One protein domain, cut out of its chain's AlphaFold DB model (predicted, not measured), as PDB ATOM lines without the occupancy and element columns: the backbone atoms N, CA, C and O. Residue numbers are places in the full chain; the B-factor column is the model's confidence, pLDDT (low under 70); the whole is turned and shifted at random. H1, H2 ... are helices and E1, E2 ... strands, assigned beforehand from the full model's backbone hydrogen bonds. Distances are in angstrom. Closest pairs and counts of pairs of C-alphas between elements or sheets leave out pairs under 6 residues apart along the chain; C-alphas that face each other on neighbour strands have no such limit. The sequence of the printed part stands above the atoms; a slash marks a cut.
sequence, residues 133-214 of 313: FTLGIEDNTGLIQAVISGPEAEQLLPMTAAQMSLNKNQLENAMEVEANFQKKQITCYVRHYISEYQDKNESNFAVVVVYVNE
ATOM      1  N   PHE A 133     104.545  88.979 126.386       75.38
ATOM      2  CA  PHE A 133     104.268  88.819 127.806       75.38
ATOM      3  C   PHE A 133     104.275  90.178 128.504       75.38
ATOM      4  O   PHE A 133     104.763  91.178 127.971       75.38
ATOM      5  N   THR A 134     103.678  90.208 129.690       80.56
ATOM      6  CA  THR A 134     103.638  91.393 130.542       80.56
ATOM      7  C   THR A 134     104.546  91.151 131.735       80.56
ATOM      8  O   THR A 134     104.381  90.153 132.432       80.56
ATOM      9  N   LEU A 135     105.485  92.060 131.968       81.31
ATOM     10  CA  LEU A 135     106.324  92.090 133.157       81.31
ATOM     11  C   LEU A 135     105.717  93.078 134.157       81.31
ATOM     12  O   LEU A 135     105.513  94.247 133.828       81.31
ATOM     13  N   GLY A 136     105.409  92.599 135.359       81.31
ATOM     14  CA  GLY A 136     105.070  93.452 136.492       81.31
ATOM     15  C   GLY A 136     106.345  93.863 137.217       81.31
ATOM     16  O   GLY A 136     107.098  93.000 137.654       81.31
ATOM     17  N   ILE A 137     106.597  95.164 137.315       80.19
ATOM     18  CA  ILE A 137     107.705  95.733 138.080       80.19
ATOM     19  C   ILE A 137     107.086  96.338 139.329       80.19
ATOM     20  O   ILE A 137     106.406  97.360 139.247       80.19
ATOM     21  N   GLU A 138     107.267  95.659 140.454       82.19
ATOM     22  CA  GLU A 138     106.717  96.061 141.742       82.19
ATOM     23  C   GLU A 138     107.833  96.540 142.665       82.19
ATOM     24  O   GLU A 138     108.872  95.892 142.798       82.19
ATOM     25  N   ASP A 139     107.601  97.677 143.309       78.56
ATOM     26  CA  ASP A 139     108.381  98.142 144.445       78.56
ATOM     27  C   ASP A 139     107.444  98.582 145.584       78.56
ATOM     28  O   ASP A 139     106.226  98.414 145.528       78.56
ATOM     29  N   ASN A 140     108.003  99.184 146.635       81.06
ATOM     30  CA  ASN A 140     107.218  99.667 147.775       81.06
ATOM     31  C   ASN A 140     106.250 100.820 147.424       81.06
ATOM     32  O   ASN A 140     105.453 101.223 148.270       81.06
ATOM     33  N   THR A 141     106.351 101.400 146.225       76.12
ATOM     34  CA  THR A 141     105.552 102.544 145.765       76.12
ATOM     35  C   THR A 141     104.423 102.137 144.823       76.12
ATOM     36  O   THR A 141     103.427 102.858 144.729       76.12
ATOM     37  N   GLY A 142     104.526 100.974 144.176       77.50
ATOM     38  CA  GLY A 142     103.448 100.403 143.383       77.50
ATOM     39  C   GLY A 142     103.915  99.413 142.323       77.50
ATOM     40  O   GLY A 142     105.064  98.985 142.285       77.50
ATOM     41  N   LEU A 143     102.978  99.063 141.442       79.31
ATOM     42  CA  LEU A 143     103.180  98.141 140.328       79.31
ATOM     43  C   LEU A 143     103.108  98.900 139.002       79.31
ATOM     44  O   LEU A 143     102.086  99.508 138.680       79.31
ATOM     45  N   ILE A 144     104.159  98.794 138.194       79.88
ATOM     46  CA  ILE A 144     104.173  99.264 136.807       79.88
ATOM     47  C   ILE A 144     104.226  98.052 135.882       79.88
ATOM     48  O   ILE A 144     104.995  97.119 136.094       79.88
ATOM     49  N   GLN A 145     103.415  98.063 134.825       81.94
ATOM     50  CA  GLN A 145     103.413  97.000 133.824       81.94
ATOM     51  C   GLN A 145     104.222  97.402 132.589       81.94
ATOM     52  O   GLN A 145     104.008  98.469 132.007       81.94
ATOM     53  N   ALA A 146     105.108  96.515 132.150       79.62
ATOM     54  CA  ALA A 146     105.787  96.594 130.864       79.62
ATOM     55  C   ALA A 146     105.259  95.491 129.942       79.62
ATOM     56  O   ALA A 146     105.194  94.328 130.329       79.62
ATOM     57  N   VAL A 147     104.890  95.842 128.712       82.31
ATOM     58  CA  VAL A 147     104.513  94.859 127.688       82.31
ATOM     59  C   VAL A 147     105.707  94.657 126.774       82.31
ATOM     60  O   VAL A 147     106.135  95.598 126.111       82.31
ATOM     61  N   ILE A 148     106.210  93.428 126.721       78.62
ATOM     62  CA  ILE A 148     107.332  93.055 125.866       78.62
ATOM     63  C   ILE A 148     106.791  92.163 124.755       78.62
ATOM     64  O   ILE A 148     106.017  91.239 125.011       78.62
ATOM     65  N   SER A 149     107.139  92.473 123.510       80.44
ATOM     66  CA  SER A 149     106.634  91.769 122.333       80.44
ATOM     67  C   SER A 149     107.669  91.724 121.222       80.44
ATOM     68  O   SER A 149     108.407  92.690 121.064       80.44
ATOM     69  N   GLY A 150     107.628  90.674 120.405       75.12
ATOM     70  CA  GLY A 150     108.510  90.518 119.246       75.12
ATOM     71  C   GLY A 150     109.597  89.464 119.475       75.12
ATOM     72  O   GLY A 150     109.547  88.749 120.476       75.12
ATOM     73  N   PRO A 151     110.560  89.329 118.550       70.94
ATOM     74  CA  PRO A 151     111.669  88.379 118.676       70.94
ATOM     75  C   PRO A 151     112.483  88.562 119.963       70.94
ATOM     76  O   PRO A 151     112.945  87.593 120.559       70.94
ATOM     77  N   GLU A 152     112.614  89.801 120.431       71.44
ATOM     78  CA  GLU A 152     113.308  90.154 121.666       71.44
ATOM     79  C   GLU A 152     112.596  89.566 122.890       71.44
ATOM     80  O   GLU A 152     113.245  89.184 123.859       71.44
ATOM     81  N   ALA A 153     111.268  89.408 122.838       75.50
ATOM     82  CA  ALA A 153     110.518  88.754 123.903       75.50
ATOM     83  C   ALA A 153     110.890  87.267 124.036       75.50
ATOM     84  O   ALA A 153     110.932  86.751 125.147       75.50
ATOM     85  N   GLU A 154     111.193  86.575 122.932       75.69
ATOM     86  CA  GLU A 154     111.619  85.167 122.976       75.69
ATOM     87  C   GLU A 154     113.008  85.003 123.583       75.69
ATOM     88  O   GLU A 154     113.228  84.061 124.336       75.69
ATOM     89  N   GLN A 155     113.923  85.940 123.316       74.31
ATOM     90  CA  GLN A 155     115.280  85.918 123.880       74.31
ATOM     91  C   GLN A 155     115.288  86.073 125.406       74.31
ATOM     92  O   GLN A 155     116.203  85.613 126.091       74.31
ATOM     93  N   LEU A 156     114.271  86.738 125.952       74.25
ATOM     94  CA  LEU A 156     114.155  86.957 127.388       74.25
ATOM     95  C   LEU A 156     113.648  85.730 128.137       74.25
ATOM     96  O   LEU A 156     113.906  85.616 129.335       74.25
ATOM     97  N   LEU A 157     112.961  84.822 127.449       79.75
ATOM     98  CA  LEU A 157     112.352  83.650 128.051       79.75
ATOM     99  C   LEU A 157     113.346  82.475 128.066       79.75
ATOM    100  O   LEU A 157     114.130  82.312 127.135       79.75
ATOM    101  N   PRO A 158     113.307  81.614 129.097       77.06
ATOM    102  CA  PRO A 158     114.132  80.403 129.147       77.06
ATOM    103  C   PRO A 158     113.758  79.378 128.063       77.06
ATOM    104  O   PRO A 158     114.532  78.467 127.777       77.06
ATOM    105  N   MET A 159     112.579  79.522 127.454       76.94
ATOM    106  CA  MET A 159     112.056  78.621 126.437       76.94
ATOM    107  C   MET A 159     111.172  79.371 125.434       76.94
ATOM    108  O   MET A 159     110.591  80.413 125.737       76.94
ATOM    109  N   THR A 160     111.035  78.810 124.235       76.50
ATOM    110  CA  THR A 160     110.189  79.356 123.162       76.50
ATOM    111  C   THR A 160     108.699  79.163 123.451       76.50
ATOM    112  O   THR A 160     108.294  78.221 124.139       76.50
ATOM    113  N   ALA A 161     107.843  79.990 122.841       71.94
ATOM    114  CA  ALA A 161     106.387  79.825 122.930       71.94
ATOM    115  C   ALA A 161     105.914  78.441 122.442       71.94
ATOM    116  O   ALA A 161     104.971  77.870 122.992       71.94
ATOM    117  N   ALA A 162     106.599  77.863 121.447       74.38
ATOM    118  CA  ALA A 162     106.328  76.508 120.977       74.38
ATOM    119  C   ALA A 162     106.576  75.467 122.082       74.38
ATOM    120  O   ALA A 162     105.723  74.609 122.311       74.38
ATOM    121  N   GLN A 163     107.690  75.575 122.812       75.94
ATOM    122  CA  GLN A 163     108.008  74.690 123.939       75.94
ATOM    123  C   GLN A 163     107.011  74.852 125.092       75.94
ATOM    124  O   GLN A 163     106.498  73.843 125.576       75.94
ATOM    125  N   MET A 164     106.642  76.089 125.453       75.44
ATOM    126  CA  MET A 164     105.602  76.340 126.465       75.44
ATOM    127  C   MET A 164     104.255  75.735 126.071       75.44
ATOM    128  O   MET A 164     103.548  75.209 126.920       75.44
ATOM    129  N   SER A 165     103.885  75.798 124.788       74.12
ATOM    130  CA  SER A 165     102.616  75.234 124.310       74.12
ATOM    131  C   SER A 165     102.591  73.702 124.348       74.12
ATOM    132  O   SER A 165     101.534  73.095 124.529       74.12
ATOM    133  N   LEU A 166     103.759  73.075 124.185       78.75
ATOM    134  CA  LEU A 166     103.924  71.626 124.196       78.75
ATOM    135  C   LEU A 166     103.968  71.093 125.634       78.75
ATOM    136  O   LEU A 166     103.431  70.017 125.910       78.75
ATOM    137  N   ASN A 167     104.538  71.877 126.555       74.38
ATOM    138  CA  ASN A 167     104.469  71.616 127.984       74.38
ATOM    139  C   ASN A 167     103.114  72.068 128.554       74.38
ATOM    140  O   ASN A 167     102.898  73.233 128.878       74.38
ATOM    141  N   LYS A 168     102.184  71.121 128.717       77.19
ATOM    142  CA  LYS A 168     100.847  71.396 129.274       77.19
ATOM    143  C   LYS A 168     100.869  71.846 130.740       77.19
ATOM    144  O   LYS A 168      99.828  72.274 131.242       77.19
ATOM    145  N   ASN A 169     102.006  71.746 131.430       82.88
ATOM    146  CA  ASN A 169     102.135  72.194 132.805       82.88
ATOM    147  C   ASN A 169     102.463  73.694 132.870       82.88
ATOM    148  O   ASN A 169     103.618  74.112 132.910       82.88
ATOM    149  N   GLN A 170     101.414  74.518 132.895       74.75
ATOM    150  CA  GLN A 170     101.552  75.976 132.962       74.75
ATOM    151  C   GLN A 170     102.284  76.456 134.223       74.75
ATOM    152  O   GLN A 170     102.958  77.480 134.168       74.75
ATOM    153  N   LEU A 171     102.168  75.726 135.339       78.25
ATOM    154  CA  LEU A 171     102.797  76.106 136.602       78.25
ATOM    155  C   LEU A 171     104.318  75.936 136.542       78.25
ATOM    156  O   LEU A 171     105.048  76.825 136.965       78.25
ATOM    157  N   GLU A 172     104.796  74.830 135.973       78.81
ATOM    158  CA  GLU A 172     106.232  74.605 135.760       78.81
ATOM    159  C   GLU A 172     106.834  75.647 134.815       78.81
ATOM    160  O   GLU A 172     107.857  76.242 135.144       78.81
ATOM    161  N   ASN A 173     106.156  75.945 133.701       78.25
ATOM    162  CA  ASN A 173     106.601  76.988 132.774       78.25
ATOM    163  C   ASN A 173     106.692  78.360 133.464       78.25
ATOM    164  O   ASN A 173     107.643  79.102 133.236       78.25
ATOM    165  N   ALA A 174     105.716  78.701 134.314       77.25
ATOM    166  CA  ALA A 174     105.710  79.963 135.050       77.25
ATOM    167  C   ALA A 174     106.873  80.048 136.049       77.25
ATOM    168  O   ALA A 174     107.585  81.049 136.058       77.25
ATOM    169  N   MET A 175     107.107  78.985 136.828       80.12
ATOM    170  CA  MET A 175     108.224  78.925 137.778       80.12
ATOM    171  C   MET A 175     109.582  79.043 137.077       80.12
ATOM    172  O   MET A 175     110.481  79.715 137.576       80.12
ATOM    173  N   GLU A 176     109.744  78.418 135.911       81.56
ATOM    174  CA  GLU A 176     110.993  78.485 135.152       81.56
ATOM    175  C   GLU A 176     111.248  79.889 134.586       81.56
ATOM    176  O   GLU A 176     112.369  80.397 134.655       81.56
ATOM    177  N   VAL A 177     110.202  80.544 134.070       81.25
ATOM    178  CA  VAL A 177     110.270  81.937 133.606       81.25
ATOM    179  C   VAL A 177     110.613  82.873 134.763       81.25
ATOM    180  O   VAL A 177     111.504  83.709 134.626       81.25
ATOM    181  N   GLU A 178     109.967  82.716 135.916       80.56
ATOM    182  CA  GLU A 178     110.242  83.527 137.101       80.56
ATOM    183  C   GLU A 178     111.688  83.351 137.583       80.56
ATOM    184  O   GLU A 178     112.415  84.333 137.744       80.56
ATOM    185  N   ALA A 179     112.153  82.106 137.708       82.44
ATOM    186  CA  ALA A 179     113.530  81.801 138.087       82.44
ATOM    187  C   ALA A 179     114.558  82.347 137.077       82.44
ATOM    188  O   ALA A 179     115.682  82.682 137.456       82.44
ATOM    189  N   ASN A 180     114.201  82.443 135.792       83.75
ATOM    190  CA  ASN A 180     115.053  83.053 134.774       83.75
ATOM    191  C   ASN A 180     115.219  84.560 135.002       83.75
ATOM    192  O   ASN A 180     116.338  85.068 134.929       83.75
ATOM    193  N   PHE A 181     114.127  85.261 135.314       81.06
ATOM    194  CA  PHE A 181     114.163  86.700 135.568       81.06
ATOM    195  C   PHE A 181     114.802  87.055 136.912       81.06
ATOM    196  O   PHE A 181     115.494  88.063 136.984       81.06
ATOM    197  N   GLN A 182     114.672  86.213 137.943       78.12
ATOM    198  CA  GLN A 182     115.354  86.420 139.230       78.12
ATOM    199  C   GLN A 182     116.886  86.433 139.109       78.12
ATOM    200  O   GLN A 182     117.566  87.074 139.903       78.12
ATOM    201  N   LYS A 183     117.437  85.739 138.108       78.75
ATOM    202  CA  LYS A 183     118.885  85.680 137.849       78.75
ATOM    203  C   LYS A 183     119.393  86.821 136.970       78.75
ATOM    204  O   LYS A 183     120.592  86.910 136.725       78.75
ATOM    205  N   LYS A 184     118.499  87.654 136.435       78.88
ATOM    206  CA  LYS A 184     118.828  88.699 135.466       78.88
ATOM    207  C   LYS A 184     118.656  90.064 136.106       78.88
ATOM    208  O   LYS A 184     117.629  90.355 136.711       78.88
ATOM    209  N   GLN A 185     119.627  90.943 135.900       80.69
ATOM    210  CA  GLN A 185     119.430  92.350 136.209       80.69
ATOM    211  C   GLN A 185     118.723  93.022 135.031       80.69
ATOM    212  O   GLN A 185     119.229  93.026 133.910       80.69
ATOM    213  N   ILE A 186     117.548  93.590 135.286       79.31
ATOM    214  CA  ILE A 186     116.739  94.264 134.270       79.31
ATOM    215  C   ILE A 186     116.793  95.770 134.521       79.31
ATOM    216  O   ILE A 186     116.515  96.237 135.623       79.31
ATOM    217  N   THR A 187     117.121  96.548 133.494       80.69
ATOM    218  CA  THR A 187     117.051  98.011 133.527       80.69
ATOM    219  C   THR A 187     115.880  98.490 132.684       80.69
ATOM    220  O   THR A 187     115.772  98.158 131.507       80.69
ATOM    221  N   CYS A 188     115.007  99.298 133.281       79.81
ATOM    222  CA  CYS A 188     113.825  99.839 132.617       79.81
ATOM    223  C   CYS A 188     113.887 101.368 132.561       79.81
ATOM    224  O   CYS A 188     114.204 102.019 133.554       79.81
ATOM    225  N   TYR A 189     113.526 101.945 131.415       79.44
ATOM    226  CA  TYR A 189     113.347 103.384 131.250       79.44
ATOM    227  C   TYR A 189     111.868 103.725 131.356       79.44
ATOM    228  O   TYR A 189     111.058 103.282 130.539       79.44
ATOM    229  N   VAL A 190     111.523 104.519 132.365       82.38
ATOM    230  CA  VAL A 190     110.145 104.905 132.667       82.38
ATOM    231  C   VAL A 190     109.913 106.348 132.232       82.38
ATOM    232  O   VAL A 190     110.663 107.247 132.602       82.38
ATOM    233  N   ARG A 191     108.853 106.575 131.457       84.56
ATOM    234  CA  ARG A 191     108.351 107.904 131.114       84.56
ATOM    235  C   ARG A 191     107.196 108.262 132.035       84.56
ATOM    236  O   ARG A 191     106.191 107.555 132.071       84.56
ATOM    237  N   HIS A 192     107.330 109.393 132.714       84.81
ATOM    238  CA  HIS A 192     106.227 110.057 133.397       84.81
ATOM    239  C   HIS A 192     105.450 110.927 132.405       84.81
ATOM    240  O   HIS A 192     106.046 111.616 131.576       84.81
ATOM    241  N   TYR A 193     104.124 110.881 132.463       83.00
ATOM    242  CA  TYR A 193     103.261 111.793 131.723       83.00
ATOM    243  C   TYR A 193     101.990 112.079 132.513       83.00
ATOM    244  O   TYR A 193     101.530 111.264 133.310       83.00
ATOM    245  N   ILE A 194     101.411 113.250 132.280       83.62
ATOM    246  CA  ILE A 194     100.120 113.619 132.848       83.62
ATOM    247  C   ILE A 194      99.074 113.361 131.770       83.62
ATOM    248  O   ILE A 194      99.205 113.868 130.657       83.62
ATOM    249  N   SER A 195      98.067 112.546 132.074       80.75
ATOM    250  CA  SER A 195      96.889 112.426 131.219       80.75
ATOM    251  C   SER A 195      95.789 113.322 131.760       80.75
ATOM    252  O   SER A 195      95.457 113.239 132.943       80.75
ATOM    253  N   GLU A 196      95.205 114.132 130.887       83.19
ATOM    254  CA  GLU A 196      94.013 114.908 131.201       83.19
ATOM    255  C   GLU A 196      92.797 114.122 130.709       83.19
ATOM    256  O   GLU A 196      92.590 113.947 129.506       83.19
ATOM    257  N   TYR A 197      92.010 113.590 131.639       71.00
ATOM    258  CA  TYR A 197      90.749 112.930 131.315       71.00
ATOM    259  C   TYR A 197      89.664 113.438 132.259       71.00
ATOM    260  O   TYR A 197      89.805 113.350 133.476       71.00
ATOM    261  N   GLN A 198      88.579 113.981 131.696       75.19
ATOM    262  CA  GLN A 198      87.458 114.564 132.453       75.19
ATOM    263  C   GLN A 198      87.902 115.612 133.493       75.19
ATOM    264  O   GLN A 198      87.541 115.515 134.667       75.19
ATOM    265  N   ASP A 199      88.719 116.585 133.072       76.81
ATOM    266  CA  ASP A 199      89.235 117.683 133.911       76.81
ATOM    267  C   ASP A 199      90.024 117.229 135.154       76.81
ATOM    268  O   ASP A 199      90.206 117.979 136.116       76.81
ATOM    269  N   LYS A 200      90.510 115.983 135.143       71.31
ATOM    270  CA  LYS A 200      91.428 115.451 136.146       71.31
ATOM    271  C   LYS A 200      92.775 115.181 135.504       71.31
ATOM    272  O   LYS A 200      92.872 114.466 134.507       71.31
ATOM    273  N   ASN A 201      93.805 115.727 136.136       81.12
ATOM    274  CA  ASN A 201      95.190 115.471 135.785       81.12
ATOM    275  C   ASN A 201      95.649 114.246 136.569       81.12
ATOM    276  O   ASN A 201      95.790 114.308 137.791       81.12
ATOM    277  N   GLU A 202      95.865 113.136 135.870       84.81
ATOM    278  CA  GLU A 202      96.385 111.911 136.466       84.81
ATOM    279  C   GLU A 202      97.847 111.711 136.073       84.81
ATOM    280  O   GLU A 202      98.223 111.770 134.899       84.81
ATOM    281  N   SER A 203      98.683 111.497 137.085       80.69
ATOM    282  CA  SER A 203     100.100 111.197 136.923       80.69
ATOM    283  C   SER A 203     100.265 109.730 136.538       80.69
ATOM    284  O   SER A 203      99.985 108.851 137.346       80.69
ATOM    285  N   ASN A 204     100.763 109.469 135.332       83.19
ATOM    286  CA  ASN A 204     100.940 108.129 134.789       83.19
ATOM    287  C   ASN A 204     102.411 107.830 134.495       83.19
ATOM    288  O   ASN A 204     103.195 108.714 134.148       83.19
ATOM    289  N   PHE A 205     102.765 106.550 134.583       80.50
ATOM    290  CA  PHE A 205     104.096 106.043 134.275       80.50
ATOM    291  C   PHE A 205     103.994 104.947 133.218       80.50
ATOM    292  O   PHE A 205     103.173 104.039 133.330       80.50
ATOM    293  N   ALA A 206     104.833 105.022 132.190       79.88
ATOM    294  CA  ALA A 206     104.928 104.003 131.153       79.88
ATOM    295  C   ALA A 206     106.374 103.547 130.990       79.88
ATOM    296  O   ALA A 206     107.273 104.371 130.823       79.88
ATOM    297  N   VAL A 207     106.600 102.235 130.983       77.12
ATOM    298  CA  VAL A 207     107.901 101.673 130.606       77.12
ATOM    299  C   VAL A 207     108.063 101.809 129.095       77.12
ATOM    300  O   VAL A 207     107.233 101.321 128.329       77.12
ATOM    301  N   VAL A 208     109.111 102.513 128.672       73.25
ATOM    302  CA  VAL A 208     109.406 102.794 127.260       73.25
ATOM    303  C   VAL A 208     110.422 101.805 126.710       73.25
ATOM    304  O   VAL A 208     110.301 101.381 125.565       73.25
ATOM    305  N   VAL A 209     111.415 101.430 127.521       72.69
ATOM    306  CA  VAL A 209     112.489 100.521 127.112       72.69
ATOM    307  C   VAL A 209     112.862  99.602 128.266       72.69
ATOM    308  O   VAL A 209     112.906 100.046 129.413       72.69
ATOM    309  N   VAL A 210     113.145  98.339 127.953       73.25
ATOM    310  CA  VAL A 210     113.621  97.319 128.890       73.25
ATOM    311  C   VAL A 210     114.905  96.717 128.324       73.25
ATOM    312  O   VAL A 210     114.923  96.296 127.172       73.25
ATOM    313  N   TYR A 211     115.956  96.671 129.137       77.12
ATOM    314  CA  TYR A 211     117.227  96.016 128.840       77.12
ATOM    315  C   TYR A 211     117.498  94.940 129.884       77.12
ATOM    316  O   TYR A 211     117.183  95.121 131.060       77.12
ATOM    317  N   VAL A 212     118.118  93.842 129.466       73.12
ATOM    318  CA  VAL A 212     118.737  92.886 130.386       73.12
ATOM    319  C   VAL A 212     120.229  93.151 130.379       73.12
ATOM    320  O   VAL A 212     120.844  93.162 129.316       73.12
ATOM    321  N   ASN A 213     120.797  93.386 131.555       73.81
ATOM    322  CA  ASN A 213     122.233  93.550 131.708       73.81
ATOM    323  C   ASN A 213     122.855  92.157 131.826       73.81
ATOM    324  O   ASN A 213     122.484  91.382 132.709       73.81
ATOM    325  N   GLU A 214     123.787  91.839 130.933       66.00
ATOM    326  CA  GLU A 214     124.440  90.523 130.867       66.00
ATOM    327  C   GLU A 214     125.564  90.354 131.917       66.00
ATOM    328  O   GLU A 214     126.069  89.251 132.105       66.00
TER     329      GLU A 214
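AT A GLANCE: This is residues 133 to 214 of the 313 residues of the protein "Glycine decarboxylase P-protein 1" of Striga asiatica (UniProt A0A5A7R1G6). A long two-stranded hairpin, E3 and E4, is crossed near its middle by a shorter two-stranded hairpin, E1 and E2, with E2 packing on E4. Three helices, H1, H2 and H3, gather loosely toward the end of the long hairpin opposite its turn, and residues 166 to 171 stick out there. The printed part has 82 residues, with three named helices and four named strands in the order E1, E2, H1, H2, H3, E3, E4. Each hairpin is a two-stranded antiparallel sheet, E3 - E4 and E1 - E2, and the class is mixed, helices and strands. The whole is loose, with a radius of gyration of the C-alphas of 15.7 A, and elongated, spanning 49 by 28 by 26 A.

HOW THE PARTS SIT: E3, residues 185 to 197, and E4, residues 200 to 213, are antiparallel neighbours in a hairpin, at 162 degrees between their directions. N 191 and O 206 are 2.8 A apart and N 204 and O 193 are 2.8 A apart, both within hydrogen-bond range. E1, residues 133 to 139, and E2, residues 142 to 149, form the other hairpin, antiparallel at 157 degrees, with N 135 and O 146 at 2.8 A, within hydrogen-bond range. E2 and E4 have 7 pairs of C-alphas within 8 A, the closest being those of Ala 146 and Val 207, 5.5 A apart. E2 and E3 are apart. H3, residues 170 to 182, has a tight link to E3. H2, residues 161 to 166, is close to H3 but not clearly touching, the closest C-alphas being those of Met 164 and Asn 173 at 6.4 A. Their tilt of 36 degrees is only just steep, and they run opposite ways. H1, residues 151 to 156, is close to H2 but not clearly touching, with the C-alphas of Glu 154 and Ala 161 closest at 7.5 A. H1 and H3 are only just apart, at 8.2 A. In H1, H2 and H3 every O i to N i+4 pair is within hydrogen-bond range.

IN THESE COORDINATES: E3 measures 35.6 A from first to last C-alpha and begins at C-alpha 185 (119.430, 92.350, 136.209). E4 measures 38.1 A and ends at C-alpha 213 (122.233, 93.550, 131.708). E1 begins at C-alpha 133 (104.268, 88.819, 127.806) and measures 19.5 A, E2 23.0 A. H3 measures 18.4 A, H1 9.2 A and H2 8.7 A.

THE WHOLE: The two C-alphas farthest apart are those of Leu 166 and Asp 199, at 49.3 A. The printed part has no cut, and its six links between named elements are tight. The mean pLDDT of the printed part is 78.2, and residue 214 is under 70.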